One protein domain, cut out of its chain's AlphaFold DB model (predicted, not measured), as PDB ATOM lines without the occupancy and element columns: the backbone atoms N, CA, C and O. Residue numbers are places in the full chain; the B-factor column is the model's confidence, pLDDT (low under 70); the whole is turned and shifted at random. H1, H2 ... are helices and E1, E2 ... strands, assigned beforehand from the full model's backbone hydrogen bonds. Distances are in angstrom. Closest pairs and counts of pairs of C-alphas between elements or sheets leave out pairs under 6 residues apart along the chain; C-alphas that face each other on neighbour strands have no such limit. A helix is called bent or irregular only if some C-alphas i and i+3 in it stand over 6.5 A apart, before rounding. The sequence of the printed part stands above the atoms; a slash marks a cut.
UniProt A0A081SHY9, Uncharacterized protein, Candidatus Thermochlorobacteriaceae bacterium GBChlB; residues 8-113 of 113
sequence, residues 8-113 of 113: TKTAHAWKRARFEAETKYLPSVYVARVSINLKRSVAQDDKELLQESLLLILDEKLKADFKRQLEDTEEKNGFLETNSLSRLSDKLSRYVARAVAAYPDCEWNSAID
ATOM      1  N   THR A   8     245.775 266.606 113.231       92.19
ATOM      2  CA  THR A   8     245.897 267.340 114.491       92.19
ATOM      3  C   THR A   8     244.907 268.491 114.533       92.19
ATOM      4  O   THR A   8     244.644 269.150 113.526       92.19
ATOM      5  N   LYS A   9     244.330 268.723 115.710       93.00
ATOM      6  CA  LYS A   9     243.570 269.935 116.010       93.00
ATOM      7  C   LYS A   9     244.166 270.574 117.251       93.00
ATOM      8  O   LYS A   9     244.011 270.032 118.345       93.00
ATOM      9  N   THR A  10     244.802 271.721 117.059       94.81
ATOM     10  CA  THR A  10     245.562 272.403 118.106       94.81
ATOM     11  C   THR A  10     244.870 273.689 118.527       94.81
ATOM     12  O   THR A  10     244.507 274.520 117.697       94.81
ATOM     13  N   ALA A  11     244.669 273.840 119.830       95.75
ATOM     14  CA  ALA A  11     244.217 275.066 120.463       95.75
ATOM     15  C   ALA A  11     245.344 275.588 121.351       95.75
ATOM     16  O   ALA A  11     245.955 274.820 122.091       95.75
ATOM     17  N   HIS A  12     245.615 276.888 121.298       96.94
ATOM     18  CA  HIS A  12     246.622 277.509 122.148       96.94
ATOM     19  C   HIS A  12     246.190 278.906 122.576       96.94
ATOM     20  O   HIS A  12     245.356 279.543 121.932       96.94
ATOM     21  N   ALA A  13     246.755 279.377 123.682       96.12
ATOM     22  CA  ALA A  13     246.535 280.724 124.171       96.12
ATOM     23  C   ALA A  13     247.712 281.207 125.017       96.12
ATOM     24  O   ALA A  13     248.289 280.458 125.809       96.12
ATOM     25  N   TRP A  14     247.979 282.507 124.923       95.06
ATOM     26  CA  TRP A  14     248.754 283.229 125.920       95.06
ATOM     27  C   TRP A  14     247.828 283.884 126.944       95.06
ATOM     28  O   TRP A  14     246.887 284.599 126.603       95.06
ATOM     29  N   LYS A  15     248.136 283.685 128.223       92.12
ATOM     30  CA  LYS A  15     247.537 284.380 129.364       92.12
ATOM     31  C   LYS A  15     248.658 285.070 130.134       92.12
ATOM     32  O   LYS A  15     249.296 284.474 131.001       92.12
ATOM     33  N   ARG A  16     248.907 286.345 129.820       89.06
ATOM     34  CA  ARG A  16     250.017 287.146 130.376       89.06
ATOM     35  C   ARG A  16     251.391 286.521 130.074       89.06
ATOM     36  O   ARG A  16     251.882 286.639 128.956       89.06
ATOM     37  N   ALA A  17     252.010 285.886 131.067       91.81
ATOM     38  CA  ALA A  17     253.313 285.229 130.964       91.81
ATOM     39  C   ALA A  17     253.202 283.702 130.812       91.81
ATOM     40  O   ALA A  17     254.217 283.009 130.760       91.81
ATOM     41  N   ARG A  18     251.973 283.178 130.747       94.81
ATOM     42  CA  ARG A  18     251.696 281.753 130.628       94.81
ATOM     43  C   ARG A  18     251.230 281.401 129.222       94.81
ATOM     44  O   ARG A  18     250.271 281.996 128.738       94.81
ATOM     45  N   PHE A  19     251.870 280.415 128.616       96.56
ATOM     46  CA  PHE A  19     251.432 279.764 127.390       96.56
ATOM     47  C   PHE A  19     250.771 278.431 127.723       96.56
ATOM     48  O   PHE A  19     251.256 277.690 128.581       96.56
ATOM     49  N   GLU A  20     249.676 278.122 127.043       97.69
ATOM     50  CA  GLU A  20     249.000 276.829 127.107       97.69
ATOM     51  C   GLU A  20     248.680 276.376 125.683       97.69
ATOM     52  O   GLU A  20     248.146 277.160 124.899       97.69
ATOM     53  N   ALA A  21     248.976 275.118 125.368       97.50
ATOM     54  CA  ALA A  21     248.590 274.473 124.122       97.50
ATOM     55  C   ALA A  21     248.041 273.070 124.386       97.50
ATOM     56  O   ALA A  21     248.534 272.342 125.250       97.50
ATOM     57  N   GLU A  22     247.024 272.701 123.620       96.75
ATOM     58  CA  GLU A  22     246.408 271.381 123.589       96.75
ATOM     59  C   GLU A  22     246.262 270.940 122.133       96.75
ATOM     60  O   GLU A  22     245.673 271.658 121.325       96.75
ATOM     61  N   THR A  23     246.739 269.740 121.819       96.81
ATOM     62  CA  THR A  23     246.648 269.132 120.492       96.81
ATOM     63  C   THR A  23     245.952 267.790 120.587       96.81
ATOM     64  O   THR A  23     246.405 266.891 121.292       96.81
ATOM     65  N   LYS A  24     244.856 267.647 119.842       94.81
ATOM     66  CA  LYS A  24     244.139 266.379 119.681       94.81
ATOM     67  C   LYS A  24     244.632 265.670 118.428       94.81
ATOM     68  O   LYS A  24     244.656 266.297 117.367       94.81
ATOM     69  N   TYR A  25     244.970 264.391 118.540       90.62
ATOM     70  CA  TYR A  25     245.357 263.542 117.412       90.62
ATOM     71  C   TYR A  25     244.142 262.729 116.973       90.62
ATOM     72  O   TYR A  25     243.538 262.052 117.787       90.62
ATOM     73  N   LEU A  26     243.753 262.818 115.703       85.62
ATOM     74  CA  LEU A  26     242.581 262.148 115.133       85.62
ATOM     75  C   LEU A  26     243.024 261.121 114.084       85.62
ATOM     76  O   LEU A  26     243.983 261.401 113.363       85.62
ATOM     77  N   PRO A  27     242.337 259.972 113.939       77.31
ATOM     78  CA  PRO A  27     241.090 259.587 114.612       77.31
ATOM     79  C   PRO A  27     241.278 258.989 116.020       77.31
ATOM     80  O   PRO A  27     240.319 258.464 116.579       77.31
ATOM     81  N   SER A  28     242.486 259.033 116.584       75.19
ATOM     82  CA  SER A  28     242.741 258.529 117.933       75.19
ATOM     83  C   SER A  28     242.069 259.388 119.019       75.19
ATOM     84  O   SER A  28     241.474 260.434 118.758       75.19
ATOM     85  N   VAL A  29     242.104 258.905 120.262       82.00
ATOM     86  CA  VAL A  29     241.553 259.618 121.429       82.00
ATOM     87  C   VAL A  29     242.588 260.495 122.138       82.00
ATOM     88  O   VAL A  29     242.252 261.158 123.115       82.00
ATOM     89  N   TYR A  30     243.835 260.487 121.660       89.94
ATOM     90  CA  TYR A  30     244.966 261.047 122.389       89.94
ATOM     91  C   TYR A  30     245.019 262.567 122.322       89.94
ATOM     92  O   TYR A  30     244.818 263.182 121.267       89.94
ATOM     93  N   VAL A  31     245.370 263.168 123.455       94.06
ATOM     94  CA  VAL A  31     245.502 264.612 123.617       94.06
ATOM     95  C   VAL A  31     246.845 264.935 124.254       94.06
ATOM     96  O   VAL A  31     247.098 264.578 125.399       94.06
ATOM     97  N   ALA A  32     247.699 265.665 123.537       96.06
ATOM     98  CA  ALA A  32     248.924 266.215 124.104       96.06
ATOM     99  C   ALA A  32     248.696 267.640 124.605       96.06
ATOM    100  O   ALA A  32     248.031 268.445 123.952       96.06
ATOM    101  N   ARG A  33     249.286 267.975 125.751       97.00
ATOM    102  CA  ARG A  33     249.244 269.316 126.335       97.00
ATOM    103  C   ARG A  33     250.628 269.798 126.695       97.00
ATOM    104  O   ARG A  33     251.461 269.022 127.156       97.00
ATOM    105  N   VAL A  34     250.832 271.101 126.549       97.06
ATOM    106  CA  VAL A  34     252.011 271.804 127.046       97.06
ATOM    107  C   VAL A  34     251.569 273.084 127.734       97.06
ATOM    108  O   VAL A  34     250.715 273.814 127.235       97.06
ATOM    109  N   SER A  35     252.173 273.376 128.879       97.00
ATOM    110  CA  SER A  35     252.036 274.668 129.537       97.00
ATOM    111  C   SER A  35     253.395 275.201 129.940       97.00
ATOM    112  O   SER A  35     254.202 274.447 130.479       97.00
ATOM    113  N   ILE A  36     253.626 276.492 129.727       96.69
ATOM    114  CA  ILE A  36     254.855 277.183 130.126       96.69
ATOM    115  C   ILE A  36     254.477 278.447 130.872       96.69
ATOM    116  O   ILE A  36     253.598 279.183 130.440       96.69
ATOM    117  N   ASN A  37     255.165 278.716 131.968       96.38
ATOM    118  CA  ASN A  37     255.056 279.924 132.759       96.38
ATOM    119  C   ASN A  37     256.414 280.636 132.780       96.38
ATOM    120  O   ASN A  37     257.386 280.130 133.341       96.38
ATOM    121  N   LEU A  38     256.486 281.814 132.160       93.88
ATOM    122  CA  LEU A  38     257.689 282.643 132.134       93.88
ATOM    123  C   LEU A  38     257.732 283.514 133.400       93.88
ATOM    124  O   LEU A  38     256.861 284.357 133.602       93.88
ATOM    125  N   LYS A  39     258.746 283.344 134.259       90.31
ATOM    126  CA  LYS A  39     258.873 284.143 135.500       90.31
ATOM    127  C   LYS A  39     259.311 285.588 135.272       90.31
ATOM    128  O   LYS A  39     259.093 286.440 136.128       90.31
ATOM    129  N   ARG A  40     259.929 285.867 134.126       86.56
ATOM    130  CA  ARG A  40     260.426 287.194 133.744       86.56
ATOM    131  C   ARG A  40     259.725 287.698 132.497       86.56
ATOM    132  O   ARG A  40     259.218 286.908 131.700       86.56
ATOM    133  N   SER A  41     259.725 289.016 132.324       85.38
ATOM    134  CA  SER A  41     259.292 289.608 131.064       85.38
ATOM    135  C   SER A  41     260.239 289.162 129.955       85.38
ATOM    136  O   SER A  41     261.456 289.255 130.092       85.38
ATOM    137  N   VAL A  42     259.658 288.663 128.875       88.38
ATOM    138  CA  VAL A  42     260.341 288.214 127.663       88.38
ATOM    139  C   VAL A  42     259.818 289.077 126.520       88.38
ATOM    140  O   VAL A  42     258.648 289.481 126.561       88.38
ATOM    141  N   ALA A  43     260.681 289.401 125.555       91.31
ATOM    142  CA  ALA A  43     260.294 290.183 124.388       91.31
ATOM    143  C   ALA A  43     259.143 289.495 123.637       91.31
ATOM    144  O   ALA A  43     258.981 288.277 123.703       91.31
ATOM    145  N   GLN A  44     258.313 290.282 122.954       91.38
ATOM    146  CA  GLN A  44     257.168 289.732 122.231       91.38
ATOM    147  C   GLN A  44     257.622 288.760 121.129       91.38
ATOM    148  O   GLN A  44     257.103 287.650 121.065       91.38
ATOM    149  N   ASP A  45     258.661 289.121 120.377       93.44
ATOM    150  CA  ASP A  45     259.247 288.286 119.323       93.44
ATOM    151  C   ASP A  45     259.727 286.927 119.867       93.44
ATOM    152  O   ASP A  45     259.441 285.875 119.300       93.44
ATOM    153  N   ASP A  46     260.381 286.916 121.032       92.12
ATOM    154  CA  ASP A  46     260.826 285.684 121.696       92.12
ATOM    155  C   ASP A  46     259.641 284.797 122.123       92.12
ATOM    156  O   ASP A  46     259.711 283.567 122.042       92.12
ATOM    157  N   LYS A  47     258.525 285.400 122.568       92.56
ATOM    158  CA  LYS A  47     257.298 284.652 122.891       92.56
ATOM    159  C   LYS A  47     256.687 284.013 121.651       92.56
ATOM    160  O   LYS A  47     256.192 282.891 121.744       92.56
ATOM    161  N   GLU A  48     256.707 284.714 120.523       94.06
ATOM    162  CA  GLU A  48     256.205 284.211 119.245       94.06
ATOM    163  C   GLU A  48     257.069 283.052 118.741       94.06
ATOM    164  O   GLU A  48     256.537 281.975 118.476       94.06
ATOM    165  N   LEU A  49     258.397 283.195 118.771       95.00
ATOM    166  CA  LEU A  49     259.334 282.119 118.427       95.00
ATOM    167  C   LEU A  49     259.174 280.887 119.326       95.00
ATOM    168  O   LEU A  49     259.202 279.743 118.855       95.00
ATOM    169  N   LEU A  50     258.997 281.102 120.633       95.12
ATOM    170  CA  LEU A  50     258.735 280.020 121.575       95.12
ATOM    171  C   LEU A  50     257.398 279.337 121.265       95.12
ATOM    172  O   LEU A  50     257.342 278.111 121.216       95.12
ATOM    173  N   GLN A  51     256.336 280.109 121.029       96.00
ATOM    174  CA  GLN A  51     255.030 279.576 120.644       96.00
ATOM    175  C   GLN A  51     255.135 278.715 119.382       96.00
ATOM    176  O   GLN A  51     254.713 277.560 119.407       96.00
ATOM    177  N   GLU A  52     255.715 279.242 118.305       96.12
ATOM    178  CA  GLU A  52     255.895 278.516 117.044       96.12
ATOM    179  C   GLU A  52     256.671 277.215 117.254       96.12
ATOM    180  O   GLU A  52     256.258 276.156 116.781       96.12
ATOM    181  N   SER A  53     257.742 277.264 118.048       96.31
ATOM    182  CA  SER A  53     258.542 276.083 118.383       96.31
ATOM    183  C   SER A  53     257.723 275.000 119.090       96.31
ATOM    184  O   SER A  53     257.910 273.811 118.824       96.31
ATOM    185  N   LEU A  54     256.812 275.380 119.986       96.19
ATOM    186  CA  LEU A  54     255.974 274.437 120.733       96.19
ATOM    187  C   LEU A  54     254.846 273.866 119.884       96.19
ATOM    188  O   LEU A  54     254.560 272.674 119.981       96.19
ATOM    189  N   LEU A  55     254.240 274.693 119.032       96.56
ATOM    190  CA  LEU A  55     253.240 274.235 118.073       96.56
ATOM    191  C   LEU A  55     253.865 273.255 117.077       96.56
ATOM    192  O   LEU A  55     253.324 272.174 116.880       96.56
ATOM    193  N   LEU A  56     255.066 273.543 116.566       96.38
ATOM    194  CA  LEU A  56     255.831 272.624 115.717       96.38
ATOM    195  C   LEU A  56     256.097 271.274 116.407       96.38
ATOM    196  O   LEU A  56     256.022 270.209 115.788       96.38
ATOM    197  N   ILE A  57     256.416 271.296 117.706       96.31
ATOM    198  CA  ILE A  57     256.611 270.070 118.489       96.31
ATOM    199  C   ILE A  57     255.323 269.245 118.539       96.31
ATOM    200  O   ILE A  57     255.382 268.036 118.316       96.31
ATOM    201  N   LEU A  58     254.183 269.874 118.819       94.56
ATOM    202  CA  LEU A  58     252.903 269.185 118.958       94.56
ATOM    203  C   LEU A  58     252.338 268.700 117.613       94.56
ATOM    204  O   LEU A  58     251.954 267.534 117.490       94.56
ATOM    205  N   ASP A  59     252.316 269.568 116.603       93.50
ATOM    206  CA  ASP A  59     251.637 269.325 115.327       93.50
ATOM    207  C   ASP A  59     252.453 268.497 114.337       93.50
ATOM    208  O   ASP A  59     251.873 267.761 113.537       93.50
ATOM    209  N   GLU A  60     253.784 268.567 114.395       91.25
ATOM    210  CA  GLU A  60     254.643 267.855 113.446       91.25
ATOM    211  C   GLU A  60     255.442 266.742 114.109       91.25
ATOM    212  O   GLU A  60     255.279 265.570 113.761       91.25
ATOM    213  N   LYS A  61     256.299 267.079 115.081       92.38
ATOM    214  CA  LYS A  61     257.242 266.102 115.652       92.38
ATOM    215  C   LYS A  61     256.509 264.996 116.398       92.38
ATOM    216  O   LYS A  61     256.689 263.819 116.090       92.38
ATOM    217  N   LEU A  62     255.640 265.376 117.334       93.00
ATOM    218  CA  LEU A  62     254.890 264.417 118.130       93.00
ATOM    219  C   LEU A  62     253.863 263.664 117.274       93.00
ATOM    220  O   LEU A  62     253.689 262.465 117.460       93.00
ATOM    221  N   LYS A  63     253.258 264.314 116.272       91.94
ATOM    222  CA  LYS A  63     252.402 263.653 115.274       91.94
ATOM    223  C   LYS A  63     253.140 262.548 114.510       91.94
ATOM    224  O   LYS A  63     252.600 261.454 114.352       91.94
ATOM    225  N   ALA A  64     254.354 262.822 114.033       91.25
ATOM    226  CA  ALA A  64     255.171 261.838 113.327       91.25
ATOM    227  C   ALA A  64     255.561 260.668 114.243       91.25
ATOM    228  O   ALA A  64     255.490 259.508 113.832       91.25
ATOM    229  N   ASP A  65     255.908 260.959 115.499       91.06
ATOM    230  CA  ASP A  65     256.176 259.930 116.501       91.06
ATOM    231  C   ASP A  65     254.938 259.072 116.798       91.06
ATOM    232  O   ASP A  65     255.058 257.848 116.863       91.06
ATOM    233  N   PHE A  66     253.756 259.684 116.922       88.50
ATOM    234  CA  PHE A  66     252.484 258.977 117.070       88.50
ATOM    235  C   PHE A  66     252.208 258.061 115.881       88.50
ATOM    236  O   PHE A  66     251.935 256.881 116.089       88.50
ATOM    237  N   LYS A  67     252.328 258.570 114.646       87.69
ATOM    238  CA  LYS A  67     252.125 257.780 113.419       87.69
ATOM    239  C   LYS A  67     253.022 256.553 113.424       87.69
ATOM    240  O   LYS A  67     252.530 255.442 113.273       87.69
ATOM    241  N   ARG A  68     254.308 256.750 113.710       87.56
ATOM    242  CA  ARG A  68     255.269 255.657 113.800       87.56
ATOM    243  C   ARG A  68     254.890 254.635 114.872       87.56
ATOM    244  O   ARG A  68     254.965 253.446 114.610       87.56
ATOM    245  N   GLN A  69     254.471 255.067 116.066       86.12
ATOM    246  CA  GLN A  69     254.041 254.120 117.103       86.12
ATOM    247  C   GLN A  69     252.783 253.342 116.695       86.12
ATOM    248  O   GLN A  69     252.729 252.147 116.959       86.12
ATOM    249  N   LEU A  70     251.797 253.970 116.046       81.50
ATOM    250  CA  LEU A  70     250.594 253.270 115.571       81.50
ATOM    251  C   LEU A  70     250.898 252.289 114.429       81.50
ATOM    252  O   LEU A  70     250.250 251.256 114.325       81.50
ATOM    253  N   GLU A  71     251.881 252.595 113.581       82.00
ATOM    254  CA  GLU A  71     252.317 251.705 112.498       82.00
ATOM    255  C   GLU A  71     253.181 250.537 113.001       82.00
ATOM    256  O   GLU A  71     253.076 249.430 112.471       82.00
ATOM    257  N   ASP A  72     254.018 250.780 114.018       78.25
ATOM    258  CA  ASP A  72     254.935 249.790 114.604       78.25
ATOM    259  C   ASP A  72     254.237 248.857 115.614       78.25
ATOM    260  O   ASP A  72     254.703 247.742 115.852       78.25
ATOM    261  N   THR A  73     253.142 249.304 116.238       71.31
ATOM    262  CA  THR A  73     252.398 248.521 117.237       71.31
ATOM    263  C   THR A  73     251.188 247.867 116.572       71.31
ATOM    264  O   THR A  73     250.402 248.545 115.916       71.31
ATOM    265  N   GLU A  74     250.972 246.564 116.772       61.03
ATOM    266  CA  GLU A  74     249.655 245.974 116.514       61.03
ATOM    267  C   GLU A  74     248.667 246.623 117.494       61.03
ATOM    268  O   GLU A  74     248.632 246.241 118.662       61.03
ATOM    269  N   GLU A  75     247.920 247.652 117.070       58.56
ATOM    270  CA  GLU A  75     246.862 248.258 117.888       58.56
ATOM    271  C   GLU A  75     245.987 247.149 118.488       58.56
ATOM    272  O   GLU A  75     245.244 246.462 117.780       58.56
ATOM    273  N   LYS A  76     246.049 246.962 119.811       56.34
ATOM    274  CA  LYS A  76     245.145 246.058 120.522       56.34
ATOM    275  C   LYS A  76     244.005 246.888 121.081       56.34
ATOM    276  O   LYS A  76     244.216 247.787 121.890       56.34
ATOM    277  N   ASN A  77     242.785 246.584 120.648       58.56
ATOM    278  CA  ASN A  77     241.557 247.260 121.079       58.56
ATOM    279  C   ASN A  77     241.501 248.773 120.768       58.56
ATOM    280  O   ASN A  77     240.736 249.485 121.410       58.56
ATOM    281  N   GLY A  78     242.280 249.267 119.795       62.97
ATOM    282  CA  GLY A  78     242.257 250.678 119.378       62.97
ATOM    283  C   GLY A  78     243.045 251.636 120.278       62.97
ATOM    284  O   GLY A  78     242.842 252.846 120.197       62.97
ATOM    285  N   PHE A  79     243.938 251.114 121.126       70.00
ATOM    286  CA  PHE A  79     244.828 251.910 121.971       70.00
ATOM    287  C   PHE A  79     246.284 251.463 121.801       70.00
ATOM    288  O   PHE A  79     246.580 250.279 121.627       70.00
ATOM    289  N   LEU A  80     247.202 252.423 121.892       74.81
ATOM    290  CA  LEU A  80     248.618 252.175 122.119       74.81
ATOM    291  C   LEU A  80     248.819 251.483 123.468       74.81
ATOM    292  O   LEU A  80     248.199 251.843 124.471       74.81
ATOM    293  N   GLU A  81     249.745 250.530 123.503       76.19
ATOM    294  CA  GLU A  81     250.183 249.922 124.755       76.19
ATOM    295  C   GLU A  81     250.778 250.988 125.695       76.19
ATOM    296  O   GLU A  81     251.417 251.947 125.252       76.19
ATOM    297  N   THR A  82     250.630 250.798 127.011       72.56
ATOM    298  CA  THR A  82     251.105 251.738 128.047       72.56
ATOM    299  C   THR A  82     252.579 252.126 127.871       72.56
ATOM    300  O   THR A  82     252.957 253.272 128.112       72.56
ATOM    301  N   ASN A  83     253.412 251.198 127.388       81.94
ATOM    302  CA  ASN A  83     254.832 251.435 127.115       81.94
ATOM    303  C   ASN A  83     255.080 252.358 125.911       81.94
ATOM    304  O   ASN A  83     256.090 253.058 125.873       81.94
ATOM    305  N   SER A  84     254.195 252.363 124.916       85.94
ATOM    306  CA  SER A  84     254.294 253.257 123.759       85.94
ATOM    307  C   SER A  84     253.861 254.672 124.140       85.94
ATOM    308  O   SER A  84     254.534 255.637 123.770       85.94
ATOM    309  N   LEU A  85     252.807 254.807 124.953       86.19
ATOM    310  CA  LEU A  85     252.349 256.107 125.450       86.19
ATOM    311  C   LEU A  85     253.391 256.772 126.366       86.19
ATOM    312  O   LEU A  85     253.689 257.954 126.197       86.19
ATOM    313  N   SER A  86     254.012 256.012 127.275       88.25
ATOM    314  CA  SER A  86     255.074 256.542 128.144       88.25
ATOM    315  C   SER A  86     256.286 257.028 127.341       88.25
ATOM    316  O   SER A  86     256.799 258.115 127.599       88.25
ATOM    317  N   ARG A  87     256.686 256.300 126.288       90.38
ATOM    318  CA  ARG A  87     257.753 256.730 125.364       90.38
ATOM    319  C   ARG A  87     257.410 258.019 124.620       90.38
ATOM    320  O   ARG A  87     258.293 258.853 124.423       90.38
ATOM    321  N   LEU A  88     256.160 258.185 124.184       92.12
ATOM    322  CA  LEU A  88     255.700 259.420 123.540       92.12
ATOM    323  C   LEU A  88     255.712 260.594 124.526       92.12
ATOM    324  O   LEU A  88     256.200 261.670 124.181       92.12
ATOM    325  N   SER A  89     255.263 260.367 125.762       93.06
ATOM    326  CA  SER A  89     255.303 261.368 126.830       93.06
ATOM    327  C   SER A  89     256.739 261.811 127.139       93.06
ATOM    328  O   SER A  89     257.029 263.007 127.190       93.06
ATOM    329  N   ASP A  90     257.677 260.864 127.243       94.25
ATOM    330  CA  ASP A  90     259.100 261.160 127.441       94.25
ATOM    331  C   ASP A  90     259.692 261.977 126.286       94.25
ATOM    332  O   ASP A  90     260.489 262.894 126.507       94.25
ATOM    333  N   LYS A  91     259.324 261.659 125.037       94.94
ATOM    334  CA  LYS A  91     259.770 262.420 123.863       94.94
ATOM    335  C   LYS A  91     259.235 263.845 123.880       94.94
ATOM    336  O   LYS A  91     260.025 264.771 123.690       94.94
ATOM    337  N   LEU A  92     257.940 264.026 124.149       96.12
ATOM    338  CA  LEU A  92     257.326 265.347 124.272       96.12
ATOM    339  C   LEU A  92     258.045 266.179 125.337       96.12
ATOM    340  O   LEU A  92     258.493 267.286 125.044       96.12
ATOM    341  N   SER A  93     258.244 265.611 126.528       96.19
ATOM    342  CA  SER A  93     258.961 266.257 127.629       96.19
ATOM    343  C   SER A  93     260.367 266.710 127.212       96.19
ATOM    344  O   SER A  93     260.739 267.868 127.403       96.19
ATOM    345  N   ARG A  94     261.137 265.856 126.520       96.31
ATOM    346  CA  ARG A  94     262.470 266.222 126.000       96.31
ATOM    347  C   ARG A  94     262.421 267.317 124.936       96.31
ATOM    348  O   ARG A  94     263.327 268.148 124.887       96.31
ATOM    349  N   TYR A  95     261.422 267.310 124.055       96.56
ATOM    350  CA  TYR A  95     261.267 268.354 123.044       96.56
ATOM    351  C   TYR A  95     260.929 269.703 123.672       96.56
ATOM    352  O   TYR A  95     261.570 270.697 123.327       96.56
ATOM    353  N   VAL A  96     259.999 269.728 124.630       95.88
ATOM    354  CA  VAL A  96     259.641 270.946 125.364       95.88
ATOM    355  C   VAL A  96     260.840 271.456 126.156       95.88
ATOM    356  O   VAL A  96     261.196 272.620 126.003       95.88
ATOM    357  N   ALA A  97     261.543 270.586 126.892       95.50
ATOM    358  CA  ALA A  97     262.756 270.944 127.631       95.50
ATOM    359  C   ALA A  97     263.807 271.639 126.748       95.50
ATOM    360  O   ALA A  97     264.450 272.596 127.174       95.50
ATOM    361  N   ARG A  98     263.974 271.183 125.499       95.44
ATOM    362  CA  ARG A  98     264.886 271.811 124.531       95.44
ATOM    363  C   ARG A  98     264.381 273.166 124.047       95.44
ATOM    364  O   ARG A  98     265.179 274.091 123.963       95.44
ATOM    365  N   ALA A  99     263.089 273.291 123.742       94.62
ATOM    366  CA  ALA A  99     262.498 274.556 123.297       94.62
ATOM    367  C   ALA A  99     262.587 275.641 124.379       94.62
ATOM    368  O   ALA A  99     262.811 276.810 124.077       94.62
ATOM    369  N   VAL A 100     262.466 275.245 125.647       94.69
ATOM    370  CA  VAL A 100     262.492 276.176 126.778       94.69
ATOM    371  C   VAL A 100     263.881 276.393 127.382       94.69
ATOM    372  O   VAL A 100     264.023 277.192 128.302       94.69
ATOM    373  N   ALA A 101     264.923 275.732 126.865       93.31
ATOM    374  CA  ALA A 101     266.274 275.781 127.429       93.31
ATOM    375  C   ALA A 101     266.881 277.199 127.466       93.31
ATOM    376  O   ALA A 101     267.681 277.505 128.346       93.31
ATOM    377  N   ALA A 102     266.476 278.081 126.545       89.25
ATOM    378  CA  ALA A 102     266.885 279.488 126.528       89.25
ATOM    379  C   ALA A 102     266.236 280.335 127.649       89.25
ATOM    380  O   ALA A 102     266.630 281.481 127.880       89.25
ATOM    381  N   TYR A 103     265.261 279.776 128.371       90.38
ATOM    382  CA  TYR A 103     264.470 280.443 129.404       90.38
ATOM    383  C   TYR A 103     264.697 279.761 130.769       90.38
ATOM    384  O   TYR A 103     263.811 279.061 131.260       90.38
ATOM    385  N   PRO A 104     265.867 279.959 131.412       82.12
ATOM    386  CA  PRO A 104     266.284 279.228 132.617       82.12
ATOM    387  C   PRO A 104     265.337 279.373 133.817       82.12
ATOM    388  O   PRO A 104     265.298 278.494 134.670       82.12
ATOM    389  N   ASP A 105     264.549 280.449 133.865       86.25
ATOM    390  CA  ASP A 105     263.606 280.725 134.953       86.25
ATOM    391  C   ASP A 105     262.162 280.322 134.611       86.25
ATOM    392  O   ASP A 105     261.232 280.728 135.308       86.25
ATOM    393  N   CYS A 106     261.919 279.589 133.521       92.12
ATOM    394  CA  CYS A 106     260.569 279.144 133.190       92.12
ATOM    395  C   CYS A 106     260.185 277.867 133.949       92.12
ATOM    396  O   CYS A 106     261.003 276.986 134.206       92.12
ATOM    397  N   GLU A 107     258.905 277.758 134.285       95.12
ATOM    398  CA  GLU A 107     258.299 276.501 134.717       95.12
ATOM    399  C   GLU A 107     257.493 275.945 133.556       95.12
ATOM    400  O   GLU A 107     256.769 276.687 132.893       95.12
ATOM    401  N   TRP A 108     257.595 274.648 133.296       96.06
ATOM    402  CA  TRP A 108     256.855 274.023 132.211       96.06
ATOM    403  C   TRP A 108     256.348 272.643 132.605       96.06
ATOM    404  O   TRP A 108     256.874 271.993 133.507       96.06
ATOM    405  N   ASN A 109     255.289 272.218 131.927       96.25
ATOM    406  CA  ASN A 109     254.687 270.905 132.080       96.25
ATOM    407  C   ASN A 109     254.225 270.407 130.708       96.25
ATOM    408  O   ASN A 109     253.821 271.207 129.857       96.25
ATOM    409  N   SER A 110     254.283 269.097 130.501       95.75
ATOM    410  CA  SER A 110     253.776 268.423 129.316       95.75
ATOM    411  C   SER A 110     253.110 267.109 129.701       95.75
ATOM    412  O   SER A 110     253.655 266.377 130.526       95.75
ATOM    413  N   ALA A 111     251.993 266.777 129.065       94.06
ATOM    414  CA  ALA A 111     251.285 265.521 129.295       94.06
ATOM    415  C   ALA A 111     250.676 264.988 127.996       94.06
ATOM    416  O   ALA A 111     250.416 265.761 127.072       94.06
ATOM    417  N   ILE A 112     250.438 263.678 127.952       92.19
ATOM    418  CA  ILE A 112     249.621 263.018 126.935       92.19
ATOM    419  C   ILE A 112     248.581 262.184 127.678       92.19
ATOM    420  O   ILE A 112     248.964 261.310 128.456       92.19
ATOM    421  N   ASP A 113     247.308 262.471 127.421       87.62
ATOM    422  CA  ASP A 113     246.166 261.678 127.889       87.62
ATOM    423  C   ASP A 113     245.581 260.844 126.746       87.62
ATOM    424  O   ASP A 113     245.562 261.352 125.596       87.62
TER     425      ASP A 113
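AT A GLANCE: This is residues 8 to 113 of the 113 residues of an uncharacterized protein of Candidatus Thermochlorobacteriaceae bacterium GBChlB (UniProt A0A081SHY9). A four-stranded antiparallel sheet, order E1 E2 E3 E4, has one face covered by two helices, nearly straight H1 and H2, side by side in a second layer. The 106 printed residues run E1 E2 E3 H1 H2 E4, class mixed. The whole is compact: radius of gyration of the C-alphas 14.4 A, spans 47 by 23 by 17 A.

HOW THE PARTS SIT: E1, residues 8 to 15, E2, 18 to 26, and E3, 31 to 38, form a meander, antiparallel neighbours in turn; N 11 and O 22 are 2.8 A apart, N 21 and O 34 2.9 A. H1, residues 44 to 72, one helix by its hydrogen bonds, is bent: C-alphas 59 and 62 are 6.5 A apart. Arm H1a, residues 44 to 59, lies over E1 and E2; H1b, 62 to 72, over E2. H2, residues 82 to 99, touches H1a, closest C-alphas Ser 53 and Ala 99, 6.5 A. H2 lies over E4, residues 106 to 112; N 35 and O 109 are 2.9 A apart. In H1a, H1b and H2 every O i to N i+4 pair is within hydrogen-bond range.

IN THESE COORDINATES: E1 begins at C-alpha 8 (245.897, 267.340, 114.491); E4 ends at C-alpha 112 (249.621, 263.018, 126.935). H2 is 25.9 A long.

THE WHOLE: The printed part has no cut. Residues 74 to 78 have pLDDT under 70.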